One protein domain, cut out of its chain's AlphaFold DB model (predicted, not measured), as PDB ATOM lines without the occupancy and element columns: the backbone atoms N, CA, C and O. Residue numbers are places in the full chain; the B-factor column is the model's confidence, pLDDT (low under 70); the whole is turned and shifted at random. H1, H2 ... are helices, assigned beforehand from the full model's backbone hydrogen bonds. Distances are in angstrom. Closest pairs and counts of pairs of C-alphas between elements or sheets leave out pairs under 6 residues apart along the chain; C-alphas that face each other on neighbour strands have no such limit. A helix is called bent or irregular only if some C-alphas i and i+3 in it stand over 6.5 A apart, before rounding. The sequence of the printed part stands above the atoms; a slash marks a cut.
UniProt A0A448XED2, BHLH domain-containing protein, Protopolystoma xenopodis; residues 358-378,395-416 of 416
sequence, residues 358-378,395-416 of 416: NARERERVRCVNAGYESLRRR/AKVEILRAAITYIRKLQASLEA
ATOM      1  N   ASN A 358     133.259 134.287 122.850       97.75
ATOM      2  CA  ASN A 358     133.685 135.494 122.142       97.75
ATOM      3  C   ASN A 358     132.684 136.643 122.301       97.75
ATOM      4  O   ASN A 358     133.094 137.795 122.412       97.75
ATOM      5  N   ALA A 359     131.383 136.346 122.351       97.00
ATOM      6  CA  ALA A 359     130.360 137.344 122.643       97.00
ATOM      7  C   ALA A 359     130.562 137.967 124.035       97.00
ATOM      8  O   ALA A 359     130.554 139.191 124.158       97.00
ATOM      9  N   ARG A 360     130.838 137.147 125.061       98.25
ATOM     10  CA  ARG A 360     131.167 137.649 126.406       98.25
ATOM     11  C   ARG A 360     132.441 138.490 126.419       98.25
ATOM     12  O   ARG A 360     132.470 139.533 127.061       98.25
ATOM     13  N   GLU A 361     133.476 138.074 125.690       98.25
ATOM     14  CA  GLU A 361     134.727 138.837 125.626       98.25
ATOM     15  C   GLU A 361     134.544 140.188 124.923       98.25
ATOM     16  O   GLU A 361     135.068 141.200 125.383       98.25
ATOM     17  N   ARG A 362     133.730 140.246 123.861       98.56
ATOM     18  CA  ARG A 362     133.356 141.513 123.215       98.56
ATOM     19  C   ARG A 362     132.642 142.452 124.185       98.56
ATOM     20  O   ARG A 362     132.962 143.638 124.199       98.56
ATOM     21  N   GLU A 363     131.723 141.936 125.002       98.50
ATOM     22  CA  GLU A 363     131.030 142.740 126.016       98.50
ATOM     23  C   GLU A 363     131.994 143.251 127.092       98.50
ATOM     24  O   GLU A 363     132.012 144.439 127.414       98.50
ATOM     25  N   ARG A 364     132.891 142.389 127.577       98.50
ATOM     26  CA  ARG A 364     133.931 142.780 128.534       98.50
ATOM     27  C   ARG A 364     134.811 143.904 127.977       98.50
ATOM     28  O   ARG A 364     135.059 144.895 128.662       98.50
ATOM     29  N   VAL A 365     135.262 143.777 126.727       98.44
ATOM     30  CA  VAL A 365     136.078 144.797 126.049       98.44
ATOM     31  C   VAL A 365     135.289 146.090 125.827       98.44
ATOM     32  O   VAL A 365     135.846 147.172 126.019       98.44
ATOM     33  N   ARG A 366     133.998 146.004 125.476       98.38
ATOM     34  CA  ARG A 366     133.103 147.166 125.348       98.38
ATOM     35  C   ARG A 366     133.011 147.936 126.665       98.38
ATOM     36  O   ARG A 366     133.231 149.145 126.655       98.38
ATOM     37  N   CYS A 367     132.779 147.245 127.782       98.19
ATOM     38  CA  CYS A 367     132.733 147.848 129.115       98.19
ATOM     39  C   CYS A 367     134.060 148.543 129.481       98.19
ATOM     40  O   CYS A 367     134.069 149.708 129.880       98.19
ATOM     41  N   VAL A 368     135.201 147.885 129.242       98.38
ATOM     42  CA  VAL A 368     136.526 148.486 129.476       98.38
ATOM     43  C   VAL A 368     136.721 149.753 128.640       98.38
ATOM     44  O   VAL A 368     137.161 150.776 129.162       98.38
ATOM     45  N   ASN A 369     136.387 149.716 127.349       98.00
ATOM     46  CA  ASN A 369     136.543 150.870 126.464       98.00
ATOM     47  C   ASN A 369     135.612 152.031 126.857       98.00
ATOM     48  O   ASN A 369     136.051 153.180 126.837       98.00
ATOM     49  N   ALA A 370     134.378 151.749 127.286       97.62
ATOM     50  CA  ALA A 370     133.483 152.765 127.844       97.62
ATOM     51  C   ALA A 370     134.080 153.422 129.105       97.62
ATOM     52  O   ALA A 370     133.976 154.638 129.285       97.62
ATOM     53  N   GLY A 371     134.778 152.643 129.939       97.62
ATOM     54  CA  GLY A 371     135.549 153.149 131.076       97.62
ATOM     55  C   GLY A 371     136.660 154.123 130.666       97.62
ATOM     56  O   GLY A 371     136.778 155.194 131.264       97.62
ATOM     57  N   TYR A 372     137.426 153.807 129.615       96.88
ATOM     58  CA  TYR A 372     138.455 154.708 129.074       96.88
ATOM     59  C   TYR A 372     137.868 156.022 128.547       96.88
ATOM     60  O   TYR A 372     138.422 157.083 128.829       96.88
ATOM     61  N   GLU A 373     136.737 155.978 127.840       94.50
ATOM     62  CA  GLU A 373     136.091 157.189 127.317       94.50
ATOM     63  C   GLU A 373     135.527 158.066 128.445       94.50
ATOM     64  O   GLU A 373     135.626 159.292 128.429       94.50
ATOM     65  N   SER A 374     134.968 157.433 129.479       95.19
ATOM     66  CA  SER A 374     134.521 158.118 130.694       95.19
ATOM     67  C   SER A 374     135.689 158.783 131.429       95.19
ATOM     68  O   SER A 374     135.565 159.922 131.876       95.19
ATOM     69  N   LEU A 375     136.837 158.103 131.522       95.75
ATOM     70  CA  LEU A 375     138.046 158.666 132.118       95.75
ATOM     71  C   LEU A 375     138.559 159.857 131.307       95.75
ATOM     72  O   LEU A 375     138.803 160.905 131.891       95.75
ATOM     73  N   ARG A 376     138.641 159.728 129.977       93.56
ATOM     74  CA  ARG A 376     139.108 160.781 129.065       93.56
ATOM     75  C   ARG A 376     138.335 162.089 129.230       93.56
ATOM     76  O   ARG A 376     138.958 163.139 129.318       93.56
ATOM     77  N   ARG A 377     137.004 162.021 129.346       91.94
ATOM     78  CA  ARG A 377     136.137 163.199 129.538       91.94
ATOM     79  C   ARG A 377     136.385 163.960 130.843       91.94
ATOM     80  O   ARG A 377     136.050 165.134 130.920       91.94
ATOM     81  N   ARG A 378     136.938 163.306 131.869       93.25
ATOM     82  CA  ARG A 378     137.256 163.933 133.164       93.25
ATOM     83  C   ARG A 378     138.660 164.526 133.225       93.25
ATOM     84  O   ARG A 378     139.006 165.153 134.220       93.25
ATOM     85  N   ALA A 395     145.625 157.873 123.086       92.75
ATOM     86  CA  ALA A 395     145.945 156.468 123.285       92.75
ATOM     87  C   ALA A 395     145.594 156.032 124.719       92.75
ATOM     88  O   ALA A 395     145.683 156.816 125.664       92.75
ATOM     89  N   LYS A 396     145.265 154.746 124.922       93.81
ATOM     90  CA  LYS A 396     144.947 154.196 126.260       93.81
ATOM     91  C   LYS A 396     146.028 154.523 127.295       93.81
ATOM     92  O   LYS A 396     145.714 154.915 128.414       93.81
ATOM     93  N   VAL A 397     147.295 154.408 126.901       96.06
ATOM     94  CA  VAL A 397     148.445 154.717 127.763       96.06
ATOM     95  C   VAL A 397     148.497 156.204 128.121       96.06
ATOM     96  O   VAL A 397     148.780 156.545 129.267       96.06
ATOM     97  N   GLU A 398     148.192 157.094 127.176       93.25
ATOM     98  CA  GLU A 398     148.166 158.543 127.409       93.25
ATOM     99  C   GLU A 398     147.043 158.933 128.371       93.25
ATOM    100  O   GLU A 398     147.286 159.708 129.293       93.25
ATOM    101  N   ILE A 399     145.850 158.343 128.214       94.38
ATOM    102  CA  ILE A 399     144.718 158.548 129.129       94.38
ATOM    103  C   ILE A 399     145.134 158.186 130.562       94.38
ATOM    104  O   ILE A 399     144.907 158.966 131.486       94.38
ATOM    105  N   LEU A 400     145.791 157.038 130.759       97.44
ATOM    106  CA  LEU A 400     146.239 156.608 132.089       97.44
ATOM    107  C   LEU A 400     147.313 157.536 132.673       97.44
ATOM    108  O   LEU A 400     147.226 157.919 133.840       97.44
ATOM    109  N   ARG A 401     148.309 157.940 131.874       95.44
ATOM    110  CA  ARG A 401     149.371 158.864 132.316       95.44
ATOM    111  C   ARG A 401     148.808 160.230 132.714       95.44
ATOM    112  O   ARG A 401     149.196 160.780 133.748       95.44
ATOM    113  N   ALA A 402     147.873 160.754 131.924       93.56
ATOM    114  CA  ALA A 402     147.204 162.017 132.196       93.56
ATOM    115  C   ALA A 402     146.316 161.932 133.448       93.56
ATOM    116  O   ALA A 402     146.360 162.841 134.272       93.56
ATOM    117  N   ALA A 403     145.602 160.820 133.658       96.56
ATOM    118  CA  ALA A 403     144.816 160.586 134.871       96.56
ATOM    119  C   ALA A 403     145.671 160.595 136.140       96.56
ATOM    120  O   ALA A 403     145.354 161.312 137.087       96.56
ATOM    121  N   ILE A 404     146.785 159.858 136.144       96.88
ATOM    122  CA  ILE A 404     147.703 159.812 137.293       96.88
ATOM    123  C   ILE A 404     148.260 161.208 137.588       96.88
ATOM    124  O   ILE A 404     148.282 161.646 138.736       96.88
ATOM    125  N   THR A 405     148.684 161.924 136.547       95.69
ATOM    126  CA  THR A 405     149.204 163.291 136.687       95.69
ATOM    127  C   THR A 405     148.145 164.238 137.238       95.69
ATOM    128  O   THR A 405     148.449 165.060 138.097       95.69
ATOM    129  N   TYR A 406     146.905 164.124 136.766       96.12
ATOM    130  CA  TYR A 406     145.829 165.000 137.199       96.12
ATOM    131  C   TYR A 406     145.448 164.765 138.661       96.12
ATOM    132  O   TYR A 406     145.365 165.727 139.416       96.12
ATOM    133  N   ILE A 407     145.322 163.504 139.083       96.62
ATOM    134  CA  ILE A 407     145.062 163.161 140.488       96.62
ATOM    135  C   ILE A 407     146.144 163.758 141.395       96.62
ATOM    136  O   ILE A 407     145.814 164.411 142.378       96.62
ATOM    137  N   ARG A 408     147.427 163.622 141.029       96.44
ATOM    138  CA  ARG A 408     148.542 164.202 141.801       96.44
ATOM    139  C   ARG A 408     148.466 165.726 141.908       96.44
ATOM    140  O   ARG A 408     148.752 166.273 142.966       96.44
ATOM    141  N   LYS A 409     148.076 166.413 140.830       95.44
ATOM    142  CA  LYS A 409     147.885 167.872 140.843       95.44
ATOM    143  C   LYS A 409     146.750 168.288 141.778       95.44
ATOM    144  O   LYS A 409     146.918 169.240 142.527       95.44
ATOM    145  N   LEU A 410     145.629 167.567 141.741       96.12
ATOM    146  CA  LEU A 410     144.494 167.824 142.629       96.12
ATOM    147  C   LEU A 410     144.868 167.601 144.099       96.12
ATOM    148  O   LEU A 410     144.531 168.425 144.939       96.12
ATOM    149  N   GLN A 411     145.610 166.534 144.404       97.19
ATOM    150  CA  GLN A 411     146.106 166.274 145.759       97.19
ATOM    151  C   GLN A 411     147.009 167.413 146.256       97.19
ATOM    152  O   GLN A 411     146.759 167.957 147.325       97.19
ATOM    153  N   ALA A 412     147.966 167.861 145.438       96.06
ATOM    154  CA  ALA A 412     148.846 168.977 145.793       96.06
ATOM    155  C   ALA A 412     148.092 170.300 146.032       96.06
ATOM    156  O   ALA A 412     148.516 171.094 146.860       96.06
ATOM    157  N   SER A 413     146.974 170.541 145.333       95.31
ATOM    158  CA  SER A 413     146.148 171.738 145.556       95.31
ATOM    159  C   SER A 413     145.282 171.691 146.817       95.31
ATOM    160  O   SER A 413     144.741 172.721 147.197       95.31
ATOM    161  N   LEU A 414     145.106 170.514 147.422       95.44
ATOM    162  CA  LEU A 414     144.356 170.341 148.670       95.44
ATOM    163  C   LEU A 414     145.267 170.329 149.907       95.44
ATOM    164  O   LEU A 414     144.782 170.525 151.016       95.44
ATOM    165  N   GLU A 415     146.557 170.046 149.722       90.19
ATOM    166  CA  GLU A 415     147.571 170.011 150.786       90.19
ATOM    167  C   GLU A 415     148.298 171.357 150.979       90.19
ATOM    168  O   GLU A 415     149.058 171.502 151.938       90.19
ATOM    169  N   ALA A 416     148.075 172.318 150.076       63.69
ATOM    170  CA  ALA A 416     148.539 173.705 150.165       63.69
ATOM    171  C   ALA A 416     147.457 174.590 150.791       63.69
ATOM    172  O   ALA A 416     147.835 175.502 151.563       63.69
TER     173      ALA A 416
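AT A GLANCE: This is residues 358 to 378 and 395 to 416 of the 416 residues of the protein "BHLH domain-containing protein" of Protopolystoma xenopodis (UniProt A0A448XED2). Two helices of equal residue count are set one after the other into a long, staggered rod: the last part of H1 meets the first part of H2, and the far part of each helix sticks out, residues 358 to 368 at one end and 407 to 416 at the other. The two run the same way at 42 degrees, and they overlap for a part of their lengths. The printed part has 43 residues, with two named helices, H1 then H2, and no named strand; the class is all helix. It is only just extended, close to loose, with a radius of gyration of the C-alphas of 14.2 A, and it spans 49 by 17 by 13 A.

HOW THE PARTS SIT: H1, residues 358 to 377, and H2, residues 396 to 415, touch, with 5 pairs of C-alphas within 8 A. H1 touches H2 with residues 372 to 376 alone, and H2 touches H1 with residues 396 to 403 alone. The closest C-alphas of the two are those of Arg 376 and Ile 399, 6.0 A apart. Their lines stand at a steep tilt of 42 degrees, and they run the same way. Their centres are 21.5 A apart. Residues 358 to 368, which belong to H1, stand free; so do residues 407 to 416, of which 407 to 415 belong to H2. In H1 and H2 every O i to N i+4 pair is within hydrogen-bond range.

IN THESE COORDINATES: H1 begins at C-alpha 358, at (133.685, 135.494, 122.142), and ends at C-alpha 377, at (136.137, 163.199, 129.538), 28.8 A from first to last C-alpha. H2 begins at C-alpha 396, at (144.947, 154.196, 126.260), and ends at C-alpha 415, at (147.571, 170.011, 150.786), 29.3 A from first to last C-alpha. Neither helix is bent.

THE WHOLE: The two C-alphas farthest apart are those of Asn 358 and Ala 416, 49.7 A. Residues 379 to 394 are not printed, and C-alphas 378 and 395 are 15.1 A apart across this cut; the link from H1 to H2 is the link across the cut. Ala 416 is the chain's last residue. The mean pLDDT of the printed part is 95.3, and one printed residue, 416, is under 70.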